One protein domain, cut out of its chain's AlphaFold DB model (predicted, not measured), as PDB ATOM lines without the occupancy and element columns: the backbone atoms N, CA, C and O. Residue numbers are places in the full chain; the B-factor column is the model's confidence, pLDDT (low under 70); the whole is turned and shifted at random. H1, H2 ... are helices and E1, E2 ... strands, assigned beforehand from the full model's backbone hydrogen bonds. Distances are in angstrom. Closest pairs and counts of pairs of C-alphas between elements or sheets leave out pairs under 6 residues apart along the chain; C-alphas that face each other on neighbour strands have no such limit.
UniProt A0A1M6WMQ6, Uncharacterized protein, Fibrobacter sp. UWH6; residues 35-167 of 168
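Overview. This is residues 35 to 167 of the 168 residues of an uncharacterized protein of Fibrobacter sp. UWH6 (UniProt A0A1M6WMQ6). Two long helices, H1 and H2, lie side by side and run opposite ways, only grazing a small three-stranded sheet, E2 E1 E3, while H4 packs slantwise over E1 and E3. A long loop, residues 87 to 110, reaches out past the ends of the helix pair. The 133 printed residues hold E1, H1, E2, H2, H3, E3 and H4 in that order, a mixed class; the sheet, E2 E1 E3, is antiparallel. The whole is compact, with a radius of gyration of the C-alphas of 15.3 A and spans of 49 by 33 by 25 A.

Along the chain. E1 is residues 39 to 44, 16.2 A long, from C-alpha 39 at (161.467, 136.639, 169.992). E2 is residues 84 to 86 and E3 residues 139 to 144, 14.2 A. H1, residues 55 to 73, is 27.0 A long; H2, residues 111 to 127, 24.9 A. H3 is residues 131 to 135. H4, residues 152 to 165, runs 20.0 A to C-alpha 165 at (147.310, 136.872, 165.338).

Arrangement. Inner strand E1 pairs with E3, N 40 to O 143 at 2.9 A, and with E2, N 43 to O 85 at 3.1 A. E2, H2 H3 and E3 form a split strand-helix-strand unit, two strands running the same way with E1 between them, its crossover right-handed. H4 is on the sheet at a height of 10.1 A; the closest C-alphas of H4 and E3 are Val 152 and His 141, 5.0 A. H1 and H2 touch at Tyr 63 and Leu 121, closest C-alphas 5.8 A, a shallow tilt of 28 degrees, opposite ways. H3 only just is on the sheet, with 5 pairs of C-alphas within 10 A, and only grazes it. H1 and H4 are apart. Every O i to N i+4 pair is within hydrogen-bond range in H1, H3 and H4, and 12 of 13 in H2.

Size, cuts and confidence. The C-alphas farthest apart, Gly 103 and Val 167, are 51.1 A apart. The printed part has no cut; the link E2 to H2 is long. The mean pLDDT of the printed part is 76.8, under 70 at residues 74 to 84, 87 to 108 and 164 to 167.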
ATOM      1  N   PRO A  35     156.030 143.065 173.469       77.50
ATOM      2  CA  PRO A  35     157.451 142.807 173.204       77.50
ATOM      3  C   PRO A  35     157.945 141.451 173.720       77.50
ATOM      4  O   PRO A  35     158.964 140.940 173.262       77.50
ATOM      5  N   ALA A  36     157.239 140.830 174.670       82.75
ATOM      6  CA  ALA A  36     157.575 139.491 175.134       82.75
ATOM      7  C   ALA A  36     157.294 138.409 174.079       82.75
ATOM      8  O   ALA A  36     157.836 137.313 174.194       82.75
ATOM      9  N   TYR A  37     156.452 138.667 173.074       81.19
ATOM     10  CA  TYR A  37     156.144 137.704 172.011       81.19
ATOM     11  C   TYR A  37     157.067 137.814 170.799       81.19
ATOM     12  O   TYR A  37     157.232 136.824 170.083       81.19
ATOM     13  N   HIS A  38     157.702 138.969 170.605       83.62
ATOM     14  CA  HIS A  38     158.686 139.207 169.551       83.62
ATOM     15  C   HIS A  38     160.027 138.625 169.972       83.62
ATOM     16  O   HIS A  38     160.797 139.270 170.681       83.62
ATOM     17  N   CYS A  39     160.267 137.366 169.606       85.06
ATOM     18  CA  CYS A  39     161.467 136.639 169.992       85.06
ATOM     19  C   CYS A  39     162.210 136.089 168.786       85.06
ATOM     20  O   CYS A  39     161.634 135.419 167.931       85.06
ATOM     21  N   ASP A  40     163.522 136.278 168.810       87.31
ATOM     22  CA  ASP A  40     164.432 135.870 167.758       87.31
ATOM     23  C   ASP A  40     165.274 134.664 168.180       87.31
ATOM     24  O   ASP A  40     165.751 134.614 169.322       87.31
ATOM     25  N   PRO A  41     165.498 133.685 167.289       90.06
ATOM     26  CA  PRO A  41     166.349 132.547 167.587       90.06
ATOM     27  C   PRO A  41     167.821 132.956 167.689       90.06
ATOM     28  O   PRO A  41     168.319 133.801 166.944       90.06
ATOM     29  N   VAL A  42     168.535 132.272 168.581       88.38
ATOM     30  CA  VAL A  42     169.998 132.275 168.630       88.38
ATOM     31  C   VAL A  42     170.508 130.984 168.004       88.38
ATOM     32  O   VAL A  42     170.337 129.895 168.569       88.38
ATOM     33  N   PHE A  43     171.131 131.105 166.833       87.69
ATOM     34  CA  PHE A  43     171.640 129.960 166.079       87.69
ATOM     35  C   PHE A  43     173.000 129.512 166.596       87.69
ATOM     36  O   PHE A  43     173.882 130.335 166.786       87.69
ATOM     37  N   ASN A  44     173.196 128.207 166.754       86.75
ATOM     38  CA  ASN A  44     174.496 127.572 166.909       86.75
ATOM     39  C   ASN A  44     174.988 127.113 165.533       86.75
ATOM     40  O   ASN A  44     174.619 126.038 165.055       86.75
ATOM     41  N   VAL A  45     175.857 127.916 164.930       82.75
ATOM     42  CA  VAL A  45     176.340 127.736 163.553       82.75
ATOM     43  C   VAL A  45     176.984 126.362 163.347       82.75
ATOM     44  O   VAL A  45     176.797 125.729 162.317       82.75
ATOM     45  N   LYS A  46     177.667 125.820 164.364       83.12
ATOM     46  CA  LYS A  46     178.349 124.514 164.272       83.12
ATOM     47  C   LYS A  46     177.412 123.318 164.122       83.12
ATOM     48  O   LYS A  46     177.886 122.206 163.896       83.12
ATOM     49  N   ARG A  47     176.119 123.520 164.357       84.88
ATOM     50  CA  ARG A  47     175.095 122.479 164.274       84.88
ATOM     51  C   ARG A  47     174.239 122.587 163.021       84.88
ATOM     52  O   ARG A  47     173.447 121.685 162.786       84.88
ATOM     53  N   LEU A  48     174.412 123.638 162.219       84.19
ATOM     54  CA  LEU A  48     173.757 123.744 160.922       84.19
ATOM     55  C   LEU A  48     174.405 122.732 159.980       84.19
ATOM     56  O   LEU A  48     175.574 122.852 159.618       84.19
ATOM     57  N   SER A  49     173.661 121.682 159.645       74.81
ATOM     58  CA  SER A  49     174.155 120.615 158.774       74.81
ATOM     59  C   SER A  49     173.936 120.927 157.293       74.81
ATOM     60  O   SER A  49     174.650 120.386 156.445       74.81
ATOM     61  N   GLY A  50     172.927 121.755 156.988       70.69
ATOM     62  CA  GLY A  50     172.463 122.046 155.629       70.69
ATOM     63  C   GLY A  50     171.911 120.825 154.884       70.69
ATOM     64  O   GLY A  50     171.672 120.896 153.683       70.69
ATOM     65  N   ARG A  51     171.746 119.674 155.552       73.94
ATOM     66  CA  ARG A  51     171.299 118.424 154.924       73.94
ATOM     67  C   ARG A  51     169.837 118.172 155.253       73.94
ATOM     68  O   ARG A  51     169.467 118.158 156.418       73.94
ATOM     69  N   ALA A  52     169.049 117.874 154.218       82.69
ATOM     70  CA  ALA A  52     167.611 117.604 154.318       82.69
ATOM     71  C   ALA A  52     166.766 118.795 154.806       82.69
ATOM     72  O   ALA A  52     165.663 118.600 155.305       82.69
ATOM     73  N   TYR A  53     167.274 120.016 154.648       89.69
ATOM     74  CA  TYR A  53     166.529 121.232 154.948       89.69
ATOM     75  C   TYR A  53     165.513 121.510 153.841       89.69
ATOM     76  O   TYR A  53     165.701 121.120 152.687       89.69
ATOM     77  N   SER A  54     164.413 122.167 154.194       91.19
ATOM     78  CA  SER A  54     163.520 122.741 153.187       91.19
ATOM     79  C   SER A  54     164.225 123.871 152.427       91.19
ATOM     80  O   SER A  54     165.164 124.473 152.940       91.19
ATOM     81  N   GLU A  55     163.736 124.237 151.239       92.44
ATOM     82  CA  GLU A  55     164.273 125.379 150.472       92.44
ATOM     83  C   GLU A  55     164.310 126.677 151.308       92.44
ATOM     84  O   GLU A  55     165.209 127.509 151.189       92.44
ATOM     85  N   CYS A  56     163.336 126.849 152.202       92.94
ATOM     86  CA  CYS A  56     163.286 127.990 153.101       92.94
ATOM     87  C   CYS A  56     164.411 127.950 154.152       92.94
ATOM     88  O   CYS A  56     165.112 128.942 154.361       92.94
ATOM     89  N   GLU A  57     164.639 126.792 154.767       93.44
ATOM     90  CA  GLU A  57     165.724 126.587 155.729       93.44
ATOM     91  C   GLU A  57     167.108 126.636 155.065       93.44
ATOM     92  O   GLU A  57     168.052 127.153 155.657       93.44
ATOM     93  N   GLU A  58     167.237 126.183 153.815       93.50
ATOM     94  CA  GLU A  58     168.466 126.332 153.027       93.50
ATOM     95  C   GLU A  58     168.834 127.808 152.828       93.50
ATOM     96  O   GLU A  58     170.008 128.169 152.910       93.50
ATOM     97  N   ASN A  59     167.846 128.694 152.642       93.75
ATOM     98  CA  ASN A  59     168.102 130.134 152.585       93.75
ATOM     99  C   ASN A  59     168.612 130.678 153.928       93.75
ATOM    100  O   ASN A  59     169.536 131.490 153.926       93.75
ATOM    101  N   ILE A  60     168.063 130.219 155.060       92.75
ATOM    102  CA  ILE A  60     168.556 130.586 156.401       92.75
ATOM    103  C   ILE A  60     170.025 130.184 156.550       92.75
ATOM    104  O   ILE A  60     170.842 131.019 156.932       92.75
ATOM    105  N   VAL A  61     170.369 128.938 156.208       92.25
ATOM    106  CA  VAL A  61     171.757 128.452 156.264       92.25
ATOM    107  C   VAL A  61     172.661 129.285 155.376       92.25
ATOM    108  O   VAL A  61     173.683 129.756 155.856       92.25
ATOM    109  N   ARG A  62     172.264 129.540 154.125       91.69
ATOM    110  CA  ARG A  62     173.066 130.343 153.199       91.69
ATOM    111  C   ARG A  62     173.369 131.727 153.766       91.69
ATOM    112  O   ARG A  62     174.516 132.145 153.745       91.69
ATOM    113  N   TYR A  63     172.368 132.432 154.295       90.38
ATOM    114  CA  TYR A  63     172.603 133.759 154.869       90.38
ATOM    115  C   TYR A  63     173.488 133.703 156.117       90.38
ATOM    116  O   TYR A  63     174.302 134.596 156.330       90.38
ATOM    117  N   ILE A  64     173.346 132.663 156.942       88.12
ATOM    118  CA  ILE A  64     174.238 132.437 158.080       88.12
ATOM    119  C   ILE A  64     175.674 132.196 157.598       88.12
ATOM    120  O   ILE A  64     176.585 132.828 158.126       88.12
ATOM    121  N   ASP A  65     175.873 131.359 156.584       87.00
ATOM    122  CA  ASP A  65     177.185 131.068 156.000       87.00
ATOM    123  C   ASP A  65     177.825 132.325 155.394       87.00
ATOM    124  O   ASP A  65     178.985 132.609 155.681       87.00
ATOM    125  N   ASP A  66     177.061 133.136 154.655       84.62
ATOM    126  CA  ASP A  66     177.520 134.414 154.093       84.62
ATOM    127  C   ASP A  66     178.000 135.379 155.200       84.62
ATOM    128  O   ASP A  66     179.032 136.048 155.074       84.62
ATOM    129  N   LEU A  67     177.270 135.447 156.321       82.31
ATOM    130  CA  LEU A  67     177.657 136.258 157.480       82.31
ATOM    131  C   LEU A  67     178.899 135.695 158.191       82.31
ATOM    132  O   LEU A  67     179.728 136.471 158.673       82.31
ATOM    133  N   GLN A  68     179.048 134.368 158.252       79.44
ATOM    134  CA  GLN A  68     180.219 133.705 158.835       79.44
ATOM    135  C   GLN A  68     181.469 133.880 157.974       79.44
ATOM    136  O   GLN A  68     182.521 134.204 158.518       79.44
ATOM    137  N   GLU A  69     181.360 133.768 156.649       80.12
ATOM    138  CA  GLU A  69     182.470 134.039 155.731       80.12
ATOM    139  C   GLU A  69     183.010 135.457 155.953       80.12
ATOM    140  O   GLU A  69     184.223 135.674 156.071       80.12
ATOM    141  N   CYS A  70     182.109 136.429 156.105       77.56
ATOM    142  CA  CYS A  70     182.507 137.787 156.438       77.56
ATOM    143  C   CYS A  70     183.143 137.910 157.818       77.56
ATOM    144  O   CYS A  70     184.126 138.640 157.962       77.56
ATOM    145  N   ASN A  71     182.658 137.171 158.814       75.19
ATOM    146  CA  ASN A  71     183.277 137.145 160.131       75.19
ATOM    147  C   ASN A  71     184.717 136.597 160.102       75.19
ATOM    148  O   ASN A  71     185.613 137.173 160.724       75.19
ATOM    149  N   ASP A  72     184.950 135.537 159.328       75.12
ATOM    150  CA  ASP A  72     186.262 134.913 159.141       75.12
ATOM    151  C   ASP A  72     187.240 135.853 158.425       75.12
ATOM    152  O   ASP A  72     188.387 136.018 158.852       75.12
ATOM    153  N   ILE A  73     186.786 136.545 157.372       74.00
ATOM    154  CA  ILE A  73     187.574 137.581 156.679       74.00
ATOM    155  C   ILE A  73     187.972 138.700 157.648       74.00
ATOM    156  O   ILE A  73     189.077 139.253 157.573       74.00
ATOM    157  N   CYS A  74     187.080 139.019 158.578       69.69
ATOM    158  CA  CYS A  74     187.284 140.025 159.603       69.69
ATOM    159  C   CYS A  74     188.076 139.511 160.811       69.69
ATOM    160  O   CYS A  74     188.375 140.303 161.700       69.69
ATOM    161  N   LEU A  75     188.529 138.250 160.795       64.31
ATOM    162  CA  LEU A  75     189.306 137.596 161.855       64.31
ATOM    163  C   LEU A  75     188.617 137.657 163.228       64.31
ATOM    164  O   LEU A  75     189.285 137.828 164.244       64.31
ATOM    165  N   GLY A  76     187.283 137.567 163.257       56.56
ATOM    166  CA  GLY A  76     186.512 137.634 164.503       56.56
ATOM    167  C   GLY A  76     186.482 139.018 165.163       56.56
ATOM    168  O   GLY A  76     186.035 139.141 166.299       56.56
ATOM    169  N   GLU A  77     186.939 140.073 164.473       51.88
ATOM    170  CA  GLU A  77     186.776 141.459 164.941       51.88
ATOM    171  C   GLU A  77     185.313 141.931 164.836       51.88
ATOM    172  O   GLU A  77     184.927 142.915 165.464       51.88
ATOM    173  N   THR A  78     184.481 141.206 164.083       52.31
ATOM    174  CA  THR A  78     183.017 141.306 164.121       52.31
ATOM    175  C   THR A  78     182.446 140.382 165.198       52.31
ATOM    176  O   THR A  78     182.806 139.216 165.320       52.31
ATOM    177  N   ILE A  79     181.527 140.917 166.002       49.97
ATOM    178  CA  ILE A  79     181.007 140.299 167.230       49.97
ATOM    179  C   ILE A  79     179.826 139.361 166.912       49.97
ATOM    180  O   ILE A  79     178.748 139.475 167.486       49.97
ATOM    181  N   TYR A  80     180.011 138.404 166.005       52.41
ATOM    182  CA  TYR A  80     179.337 137.116 166.190       52.41
ATOM    183  C   TYR A  80     180.282 136.332 167.084       52.41
ATOM    184  O   TYR A  80     181.458 136.216 166.752       52.41
ATOM    185  N   ASN A  81     179.831 135.864 168.246       51.03
ATOM    186  CA  ASN A  81     180.692 135.167 169.204       51.03
ATOM    187  C   ASN A  81     181.071 133.780 168.647       51.03
ATOM    188  O   ASN A  81     180.497 132.788 169.077       51.03
ATOM    189  N   GLU A  82     181.920 133.758 167.609       52.03
ATOM    190  CA  GLU A  82     182.475 132.701 166.731       52.03
ATOM    191  C   GLU A  82     181.567 131.522 166.316       52.03
ATOM    192  O   GLU A  82     181.996 130.623 165.593       52.03
ATOM    193  N   LYS A  83     180.351 131.429 166.845       60.78
ATOM    194  CA  LYS A  83     179.512 130.222 166.882       60.78
ATOM    195  C   LYS A  83     178.031 130.545 167.062       60.78
ATOM    196  O   LYS A  83     177.223 129.633 166.903       60.78
ATOM    197  N   GLU A  84     177.691 131.786 167.427       67.50
ATOM    198  CA  GLU A  84     176.319 132.216 167.707       67.50
ATOM    199  C   GLU A  84     175.919 133.449 166.886       67.50
ATOM    200  O   GLU A  84     176.670 134.424 166.817       67.50
ATOM    201  N   ILE A  85     174.731 133.394 166.272       71.06
ATOM    202  CA  ILE A  85     174.094 134.528 165.583       71.06
ATOM    203  C   ILE A  85     172.845 134.921 166.365       71.06
ATOM    204  O   ILE A  85     171.978 134.081 166.603       71.06
ATOM    205  N   HIS A  86     172.771 136.197 166.743       71.44
ATOM    206  CA  HIS A  86     171.666 136.794 167.488       71.44
ATOM    207  C   HIS A  86     170.910 137.747 166.564       71.44
ATOM    208  O   HIS A  86     171.491 138.732 166.109       71.44
ATOM    209  N   LEU A  87     169.636 137.469 166.277       69.00
ATOM    210  CA  LEU A  87     168.870 138.313 165.354       69.00
ATOM    211  C   LEU A  87     168.290 139.580 166.002       69.00
ATOM    212  O   LEU A  87     168.141 140.582 165.313       69.00
ATOM    213  N   SER A  88     168.063 139.580 167.316       57.75
ATOM    214  CA  SER A  88     167.410 140.686 168.037       57.75
ATOM    215  C   SER A  88     168.322 141.864 168.381       57.75
ATOM    216  O   SER A  88     167.853 142.899 168.851       57.75
ATOM    217  N   TYR A  89     169.631 141.739 168.164       53.81
ATOM    218  CA  TYR A  89     170.599 142.776 168.508       53.81
ATOM    219  C   TYR A  89     171.357 143.191 167.249       53.81
ATOM    220  O   TYR A  89     172.500 142.766 167.076       53.81
ATOM    221  N   PHE A  90     170.696 143.971 166.364       51.38
ATOM    222  CA  PHE A  90     171.298 144.533 165.143       51.38
ATOM    223  C   PHE A  90     171.740 146.021 165.211       51.38
ATOM    224  O   PHE A  90     171.101 146.867 164.598       51.38
ATOM    225  N   ASP A  91     172.802 146.388 165.958       49.03
ATOM    226  CA  ASP A  91     173.343 147.770 166.026       49.03
ATOM    227  C   ASP A  91     174.489 148.076 165.038       49.03
ATOM    228  O   ASP A  91     175.673 148.046 165.389       49.03
ATOM    229  N   PHE A  92     174.130 148.489 163.818       47.06
ATOM    230  CA  PHE A  92     175.048 148.891 162.738       47.06
ATOM    231  C   PHE A  92     176.215 149.813 163.147       47.06
ATOM    232  O   PHE A  92     177.256 149.790 162.487       47.06
ATOM    233  N   ASN A  93     176.082 150.622 164.207       41.22
ATOM    234  CA  ASN A  93     177.120 151.579 164.612       41.22
ATOM    235  C   ASN A  93     178.334 150.930 165.290       41.22
ATOM    236  O   ASN A  93     179.386 151.563 165.380       41.22
ATOM    237  N   HIS A  94     178.217 149.681 165.741       43.50
ATOM    238  CA  HIS A  94     179.307 148.952 166.394       43.50
ATOM    239  C   HIS A  94     180.023 147.961 165.457       43.50
ATOM    240  O   HIS A  94     180.941 147.268 165.897       43.50
ATOM    241  N   TRP A  95     179.619 147.859 164.183       57.06
ATOM    242  CA  TRP A  95     179.868 146.656 163.374       57.06
ATOM    243  C   TRP A  95     180.400 146.938 161.987       57.06
ATOM    244  O   TRP A  95     179.825 146.565 160.961       57.06
ATOM    245  N   TYR A  96     181.548 147.591 161.960       51.03
ATOM    246  CA  TYR A  96     182.302 147.711 160.736       51.03
ATOM    247  C   TYR A  96     183.608 146.942 160.878       51.03
ATOM    248  O   TYR A  96     184.425 147.171 161.764       51.03
ATOM    249  N   CYS A  97     183.787 146.000 159.968       56.06
ATOM    250  CA  CYS A  97     185.090 145.465 159.668       56.06
ATOM    251  C   CYS A  97     185.795 146.474 158.763       56.06
ATOM    252  O   CYS A  97     185.365 146.699 157.627       56.06
ATOM    253  N   ASP A  98     186.851 147.122 159.260       56.41
ATOM    254  CA  ASP A  98     187.650 148.028 158.439       56.41
ATOM    255  C   ASP A  98     188.536 147.239 157.466       56.41
ATOM    256  O   ASP A  98     189.739 147.043 157.655       56.41
ATOM    257  N   LEU A  99     187.927 146.775 156.379       56.56
ATOM    258  CA  LEU A  99     188.640 146.094 155.303       56.56
ATOM    259  C   LEU A  99     189.640 147.026 154.594       56.56
ATOM    260  O   LEU A  99     190.598 146.550 153.973       56.56
ATOM    261  N   SER A 100     189.469 148.351 154.724       52.88
ATOM    262  CA  SER A 100     190.382 149.344 154.153       52.88
ATOM    263  C   SER A 100     191.723 149.376 154.893       52.88
ATOM    264  O   SER A 100     192.769 149.410 154.241       52.88
ATOM    265  N   ALA A 101     191.714 149.218 156.222       53.16
ATOM    266  CA  ALA A 101     192.920 149.061 157.037       53.16
ATOM    267  C   ALA A 101     193.697 147.769 156.712       53.16
ATOM    268  O   ALA A 101     194.917 147.716 156.868       53.16
ATOM    269  N   LYS A 102     193.009 146.736 156.204       55.50
ATOM    270  CA  LYS A 102     193.602 145.445 155.808       55.50
ATOM    271  C   LYS A 102     194.025 145.381 154.332       55.50
ATOM    272  O   LYS A 102     194.421 144.318 153.857       55.50
ATOM    273  N   GLY A 103     193.947 146.490 153.587       50.91
ATOM    274  CA  GLY A 103     194.388 146.571 152.186       50.91
ATOM    275  C   GLY A 103     193.586 145.703 151.206       50.91
ATOM    276  O   GLY A 103     193.978 145.560 150.048       50.91
ATOM    277  N   LYS A 104     192.460 145.129 151.644       52.59
ATOM    278  CA  LYS A 104     191.568 144.308 150.825       52.59
ATOM    279  C   LYS A 104     190.277 145.085 150.599       52.59
ATOM    280  O   LYS A 104     189.426 145.137 151.474       52.59
ATOM    281  N   LYS A 105     190.083 145.657 149.409       51.50
ATOM    282  CA  LYS A 105     188.732 146.032 148.963       51.50
ATOM    283  C   LYS A 105     187.972 144.742 148.662       51.50
ATOM    284  O   LYS A 105     187.982 144.288 147.525       51.50
ATOM    285  N   ASN A 106     187.402 144.113 149.685       56.38
ATOM    286  CA  ASN A 106     186.528 142.969 149.480       56.38
ATOM    287  C   ASN A 106     185.074 143.455 149.494       56.38
ATOM    288  O   ASN A 106     184.512 143.706 150.559       56.38
ATOM    289  N   GLU A 107     184.487 143.643 148.309       59.91
ATOM    290  CA  GLU A 107     183.076 144.040 148.168       59.91
ATOM    291  C   GLU A 107     182.127 143.014 148.803       59.91
ATOM    292  O   GLU A 107     181.072 143.402 149.313       59.91
ATOM    293  N   THR A 108     182.560 141.747 148.861       65.88
ATOM    294  CA  THR A 108     181.833 140.613 149.441       65.88
ATOM    295  C   THR A 108     181.458 140.830 150.904       65.88
ATOM    296  O   THR A 108     180.457 140.294 151.338       65.88
ATOM    297  N   CYS A 109     182.183 141.664 151.659       73.44
ATOM    298  CA  CYS A 109     181.874 141.938 153.071       73.44
ATOM    299  C   CYS A 109     181.726 143.428 153.368       73.44
ATOM    300  O   CYS A 109     182.026 143.907 154.461       73.44
ATOM    301  N   SER A 110     181.262 144.186 152.371       73.81
ATOM    302  CA  SER A 110     180.870 145.576 152.583       73.81
ATOM    303  C   SER A 110     179.753 145.681 153.631       73.81
ATOM    304  O   SER A 110     178.898 144.803 153.730       73.81
ATOM    305  N   ILE A 111     179.704 146.799 154.368       71.62
ATOM    306  CA  ILE A 111     178.633 147.086 155.346       71.62
ATOM    307  C   ILE A 111     177.247 146.901 154.712       71.62
ATOM    308  O   ILE A 111     176.343 146.336 155.320       71.62
ATOM    309  N   LYS A 112     177.096 147.338 153.454       73.19
ATOM    310  CA  LYS A 112     175.856 147.185 152.691       73.19
ATOM    311  C   LYS A 112     175.482 145.713 152.494       73.19
ATOM    312  O   LYS A 112     174.319 145.372 152.679       73.19
ATOM    313  N   TYR A 113     176.443 144.866 152.122       80.06
ATOM    314  CA  TYR A 113     176.209 143.434 151.933       80.06
ATOM    315  C   TYR A 113     175.805 142.760 153.244       80.06
ATOM    316  O   TYR A 113     174.750 142.129 153.297       80.06
ATOM    317  N   VAL A 114     176.588 142.965 154.310       78.25
ATOM    318  CA  VAL A 114     176.334 142.379 155.637       78.25
ATOM    319  C   VAL A 114     174.958 142.792 156.155       78.25
ATOM    320  O   VAL A 114     174.175 141.929 156.538       78.25
ATOM    321  N   GLY A 115     174.622 144.085 156.076       77.50
ATOM    322  CA  GLY A 115     173.298 144.583 156.449       77.50
ATOM    323  C   GLY A 115     172.175 143.930 155.648       77.50
ATOM    324  O   GLY A 115     171.242 143.386 156.223       77.50
ATOM    325  N   SER A 116     172.294 143.897 154.317       82.88
ATOM    326  CA  SER A 116     171.256 143.295 153.470       82.88
ATOM    327  C   SER A 116     171.083 141.787 153.685       82.88
ATOM    328  O   SER A 116     169.966 141.281 153.584       82.88
ATOM    329  N   THR A 117     172.173 141.084 154.000       85.81
ATOM    330  CA  THR A 117     172.182 139.644 154.289       85.81
ATOM    331  C   THR A 117     171.520 139.372 155.631       85.81
ATOM    332  O   THR A 117     170.679 138.484 155.737       85.81
ATOM    333  N   PHE A 118     171.828 140.187 156.641       84.06
ATOM    334  CA  PHE A 118     171.202 140.091 157.951       84.06
ATOM    335  C   PHE A 118     169.698 140.402 157.899       84.06
ATOM    336  O   PHE A 118     168.895 139.631 158.421       84.06
ATOM    337  N   ASP A 119     169.293 141.453 157.182       83.50
ATOM    338  CA  ASP A 119     167.876 141.768 156.966       83.50
ATOM    339  C   ASP A 119     167.143 140.625 156.242       83.50
ATOM    340  O   ASP A 119     165.978 140.328 156.517       83.50
ATOM    341  N   ALA A 120     167.802 139.988 155.265       88.06
ATOM    342  CA  ALA A 120     167.244 138.842 154.556       88.06
ATOM    343  C   ALA A 120     167.100 137.623 155.476       88.06
ATOM    344  O   ALA A 120     166.068 136.950 155.423       88.06
ATOM    345  N   LEU A 121     168.080 137.384 156.351       89.00
ATOM    346  CA  LEU A 121     168.024 136.348 157.374       89.00
ATOM    347  C   LEU A 121     166.865 136.586 158.349       89.00
ATOM    348  O   LEU A 121     166.035 135.693 158.506       89.00
ATOM    349  N   GLN A 122     166.750 137.786 158.930       84.56
ATOM    350  CA  GLN A 122     165.645 138.153 159.827       84.56
ATOM    351  C   GLN A 122     164.281 137.940 159.168       84.56
ATOM    352  O   GLN A 122     163.417 137.264 159.725       84.56
ATOM    353  N   ARG A 123     164.093 138.462 157.947       85.44
ATOM    354  CA  ARG A 123     162.838 138.276 157.208       85.44
ATOM    355  C   ARG A 123     162.534 136.805 156.977       85.44
ATOM    356  O   ARG A 123     161.405 136.393 157.208       85.44
ATOM    357  N   THR A 124     163.526 136.029 156.537       88.94
ATOM    358  CA  THR A 124     163.354 134.596 156.265       88.94
ATOM    359  C   THR A 124     162.952 133.863 157.533       88.94
ATOM    360  O   THR A 124     161.921 133.202 157.549       88.94
ATOM    361  N   VAL A 125     163.671 134.073 158.633       88.12
ATOM    362  CA  VAL A 125     163.323 133.505 159.941       88.12
ATOM    363  C   VAL A 125     161.922 133.910 160.393       88.12
ATOM    364  O   VAL A 125     161.247 133.086 161.002       88.12
ATOM    365  N   GLY A 126     161.454 135.115 160.069       82.25
ATOM    366  CA  GLY A 126     160.116 135.589 160.418       82.25
ATOM    367  C   GLY A 126     158.967 134.752 159.843       82.25
ATOM    368  O   GLY A 126     157.949 134.620 160.510       82.25
ATOM    369  N   TYR A 127     159.129 134.142 158.663       83.88
ATOM    370  CA  TYR A 127     158.071 133.343 158.017       83.88
ATOM    371  C   TYR A 127     158.428 131.864 157.804       83.88
ATOM    372  O   TYR A 127     157.562 131.074 157.436       83.88
ATOM    373  N   CYS A 128     159.691 131.477 157.984       86.81
ATOM    374  CA  CYS A 128     160.140 130.119 157.703       86.81
ATOM    375  C   CYS A 128     159.705 129.134 158.786       86.81
ATOM    376  O   CYS A 128     159.900 129.404 159.976       86.81
ATOM    377  N   ASP A 129     159.201 127.972 158.377       88.50
ATOM    378  CA  ASP A 129     159.107 126.818 159.264       88.50
ATOM    379  C   ASP A 129     160.501 126.186 159.403       88.50
ATOM    380  O   ASP A 129     161.155 125.896 158.405       88.50
ATOM    381  N   MET A 130     160.988 126.052 160.637       90.56
ATOM    382  CA  MET A 130     162.390 125.724 160.947       90.56
ATOM    383  C   MET A 130     162.531 124.342 161.599       90.56
ATOM    384  O   MET A 130     163.441 124.124 162.400       90.56
ATOM    385  N   ASP A 131     161.605 123.426 161.319       91.25
ATOM    386  CA  ASP A 131     161.527 122.108 161.954       91.25
ATOM    387  C   ASP A 131     162.827 121.285 161.842       91.25
ATOM    388  O   ASP A 131     163.237 120.655 162.824       91.25
ATOM    389  N   HIS A 132     163.527 121.307 160.700       92.94
ATOM    390  CA  HIS A 132     164.782 120.562 160.530       92.94
ATOM    391  C   HIS A 132     165.937 121.246 161.264       92.94
ATOM    392  O   HIS A 132     166.700 120.581 161.968       92.94
ATOM    393  N   ILE A 133     166.030 122.576 161.184       91.75
ATOM    394  CA  ILE A 133     167.014 123.367 161.942       91.75
ATOM    395  C   ILE A 133     166.836 123.152 163.459       91.75
ATOM    396  O   ILE A 133     167.812 123.021 164.210       91.75
ATOM    397  N   VAL A 134     165.589 123.086 163.931       91.81
ATOM    398  CA  VAL A 134     165.249 122.777 165.327       91.81
ATOM    399  C   VAL A 134     165.638 121.340 165.674       91.81
ATOM    400  O   VAL A 134     166.259 121.122 166.716       91.81
ATOM    401  N   SER A 135     165.327 120.373 164.806       89.44
ATOM    402  CA  SER A 135     165.672 118.956 164.987       89.44
ATOM    403  C   SER A 135     167.185 118.724 165.080       89.44
ATOM    404  O   SER A 135     167.635 117.918 165.895       89.44
ATOM    405  N   ASP A 136     167.983 119.473 164.319       89.31
ATOM    406  CA  ASP A 136     169.452 119.446 164.393       89.31
ATOM    407  C   ASP A 136     169.995 120.051 165.705       89.31
ATOM    408  O   ASP A 136     171.193 119.986 166.010       89.31
ATOM    409  N   GLY A 137     169.123 120.651 166.520       87.75
ATOM    410  CA  GLY A 137     169.502 121.359 167.734       87.75
ATOM    411  C   GLY A 137     170.363 122.581 167.427       87.75
ATOM    412  O   GLY A 137     171.226 122.931 168.242       87.75
ATOM    413  N   ALA A 138     170.162 123.185 166.250       91.19
ATOM    414  CA  ALA A 138     170.894 124.350 165.776       91.19
ATOM    415  C   ALA A 138     170.336 125.670 166.322       91.19
ATOM    416  O   ALA A 138     170.986 126.696 166.177       91.19
ATOM    417  N   ILE A 139     169.201 125.657 167.026       91.56
ATOM    418  CA  ILE A 139     168.730 126.794 167.828       91.56
ATOM    419  C   ILE A 139     169.022 126.514 169.302       91.56
ATOM    420  O   ILE A 139     168.619 125.484 169.843       91.56
ATOM    421  N   LYS A 140     169.731 127.428 169.969       90.06
ATOM    422  CA  LYS A 140     170.116 127.282 171.381       90.06
ATOM    423  C   LYS A 140     169.010 127.753 172.328       90.06
ATOM    424  O   LYS A 140     168.712 127.087 173.315       90.06
ATOM    425  N   HIS A 141     168.451 128.921 172.046       90.75
ATOM    426  CA  HIS A 141     167.365 129.578 172.772       90.75
ATOM    427  C   HIS A 141     166.812 130.716 171.902       90.75
ATOM    428  O   HIS A 141     167.328 130.956 170.811       90.75
ATOM    429  N   PHE A 142     165.786 131.408 172.390       90.19
ATOM    430  CA  PHE A 142     165.279 132.640 171.791       90.19
ATOM    431  C   PHE A 142     165.507 133.822 172.734       90.19
ATOM    432  O   PHE A 142     165.464 133.647 173.954       90.19
ATOM    433  N   VAL A 143     165.722 135.007 172.170       87.44
ATOM    434  CA  VAL A 143     165.817 136.279 172.897       87.44
ATOM    435  C   VAL A 143     164.678 137.179 172.442       87.44
ATOM    436  O   VAL A 143     164.543 137.429 171.246       87.44
ATOM    437  N   CYS A 144     163.865 137.644 173.386       85.56
ATOM    438  CA  CYS A 144     162.711 138.495 173.112       85.56
ATOM    439  C   CYS A 144     163.056 139.985 173.206       85.56
ATOM    440  O   CYS A 144     163.995 140.356 173.912       85.56
ATOM    441  N   GLU A 145     162.276 140.848 172.553       82.12
ATOM    442  CA  GLU A 145     162.426 142.310 172.645       82.12
ATOM    443  C   GLU A 145     162.257 142.829 174.081       82.12
ATOM    444  O   GLU A 145     162.845 143.843 174.453       82.12
ATOM    445  N   SER A 146     161.518 142.099 174.929       80.12
ATOM    446  CA  SER A 146     161.452 142.355 176.377       80.12
ATOM    447  C   SER A 146     162.796 142.189 177.107       80.12
ATOM    448  O   SER A 146     162.920 142.608 178.257       80.12
ATOM    449  N   GLY A 147     163.793 141.568 176.469       81.38
ATOM    450  CA  GLY A 147     165.072 141.164 177.057       81.38
ATOM    451  C   GLY A 147     165.073 139.745 177.638       81.38
ATOM    452  O   GLY A 147     166.121 139.262 178.070       81.38
ATOM    453  N   ASP A 148     163.930 139.052 177.640       84.81
ATOM    454  CA  ASP A 148     163.833 137.691 178.168       84.81
ATOM    455  C   ASP A 148     164.529 136.675 177.260       84.81
ATOM    456  O   ASP A 148     164.402 136.701 176.037       84.81
ATOM    457  N   THR A 149     165.210 135.708 177.877       90.50
ATOM    458  CA  THR A 149     165.680 134.501 177.188       90.50
ATOM    459  C   THR A 149     164.719 133.350 177.453       90.50
ATOM    460  O   THR A 149     164.454 133.012 178.608       90.50
ATOM    461  N   VAL A 150     164.223 132.711 176.394       91.12
ATOM    462  CA  VAL A 150     163.254 131.609 176.488       91.12
ATOM    463  C   VAL A 150     163.742 130.349 175.774       91.12
ATOM    464  O   VAL A 150     164.589 130.387 174.882       91.12
ATOM    465  N   SER A 151     163.209 129.195 176.185       94.88
ATOM    466  CA  SER A 151     163.511 127.909 175.539       94.88
ATOM    467  C   SER A 151     163.075 127.885 174.069       94.88
ATOM    468  O   SER A 151     162.168 128.621 173.684       94.88
ATOM    469  N   VAL A 152     163.659 126.983 173.270       93.19
ATOM    470  CA  VAL A 152     163.293 126.787 171.852       93.19
ATOM    471  C   VAL A 152     161.786 126.569 171.680       93.19
ATOM    472  O   VAL A 152     161.153 127.268 170.897       93.19
ATOM    473  N   ASN A 153     161.187 125.675 172.473       94.12
ATOM    474  CA  ASN A 153     159.754 125.376 172.382       94.12
ATOM    475  C   ASN A 153     158.872 126.588 172.717       94.12
ATOM    476  O   ASN A 153     157.853 126.803 172.067       94.12
ATOM    477  N   GLU A 154     159.252 127.383 173.721       93.88
ATOM    478  CA  GLU A 154     158.491 128.583 174.092       93.88
ATOM    479  C   GLU A 154     158.644 129.695 173.047       93.88
ATOM    480  O   GLU A 154     157.656 130.343 172.709       93.88
ATOM    481  N   GLY A 155     159.843 129.876 172.485       90.88
ATOM    482  CA  GLY A 155     160.080 130.823 171.393       90.88
ATOM    483  C   GLY A 155     159.252 130.491 170.151       90.88
ATOM    484  O   GLY A 155     158.522 131.346 169.653       90.88
ATOM    485  N   LEU A 156     159.258 129.225 169.715       90.94
ATOM    486  CA  LEU A 156     158.434 128.758 168.592       90.94
ATOM    487  C   LEU A 156     156.932 128.921 168.868       90.94
ATOM    488  O   LEU A 156     156.180 129.338 167.986       90.94
ATOM    489  N   ARG A 157     156.482 128.648 170.101       90.69
ATOM    490  CA  ARG A 157     155.083 128.859 170.502       90.69
ATOM    491  C   ARG A 157     154.676 130.331 170.384       90.69
ATOM    492  O   ARG A 157     153.573 130.607 169.914       90.69
ATOM    493  N   ARG A 158     155.534 131.265 170.812       88.31
ATOM    494  CA  ARG A 158     155.286 132.716 170.722       88.31
ATOM    495  C   ARG A 158     155.289 133.206 169.276       88.31
ATOM    496  O   ARG A 158     154.353 133.902 168.893       88.31
ATOM    497  N   LYS A 159     156.244 132.750 168.459       84.31
ATOM    498  CA  LYS A 159     156.281 133.030 167.016       84.31
ATOM    499  C   LYS A 159     154.988 132.590 166.321       84.31
ATOM    500  O   LYS A 159     154.336 133.387 165.657       84.31
ATOM    501  N   LYS A 160     154.543 131.354 166.561       84.50
ATOM    502  CA  LYS A 160     153.284 130.844 165.998       84.50
ATOM    503  C   LYS A 160     152.055 131.621 166.478       84.50
ATOM    504  O   LYS A 160     151.078 131.753 165.744       84.50
ATOM    505  N   ALA A 161     152.080 132.123 167.715       84.00
ATOM    506  CA  ALA A 161     151.016 132.985 168.216       84.00
ATOM    507  C   ALA A 161     150.948 134.296 167.417       84.00
ATOM    508  O   ALA A 161     149.851 134.682 167.038       84.00
ATOM    509  N   LEU A 162     152.089 134.913 167.085       77.50
ATOM    510  CA  LEU A 162     152.143 136.108 166.232       77.50
ATOM    511  C   LEU A 162     151.607 135.841 164.816       77.50
ATOM    512  O   LEU A 162     150.805 136.624 164.311       77.50
ATOM    513  N   GLU A 163     151.973 134.714 164.203       73.12
ATOM    514  CA  GLU A 163     151.462 134.308 162.882       73.12
ATOM    515  C   GLU A 163     149.937 134.114 162.890       73.12
ATOM    516  O   GLU A 163     149.234 134.567 161.988       73.12
ATOM    517  N   GLY A 164     149.405 133.478 163.941       63.25
ATOM    518  CA  GLY A 164     147.965 133.269 164.121       63.25
ATOM    519  C   GLY A 164     147.186 134.527 164.522       63.25
ATOM    520  O   GLY A 164     145.964 134.549 164.392       63.25
ATOM    521  N   SER A 165     147.875 135.559 165.008       58.44
ATOM    522  CA  SER A 165     147.310 136.872 165.338       58.44
ATOM    523  C   SER A 165     147.252 137.824 164.141       58.44
ATOM    524  O   SER A 165     146.524 138.809 164.196       58.44
ATOM    525  N   SER A 166     147.996 137.528 163.069       50.88
ATOM    526  CA  SER A 166     148.013 138.293 161.815       50.88
ATOM    527  C   SER A 166     146.885 137.910 160.841       50.88
ATOM    528  O   SER A 166     146.792 138.508 159.772       50.88
ATOM    529  N   VAL A 167     146.071 136.899 161.163       42.12
ATOM    530  CA  VAL A 167     144.973 136.413 160.313       42.12
ATOM    531  C   VAL A 167     143.721 136.255 161.173       42.12
ATOM    532  O   VAL A 167     143.512 135.177 161.740       42.12
TER     533      VAL A 167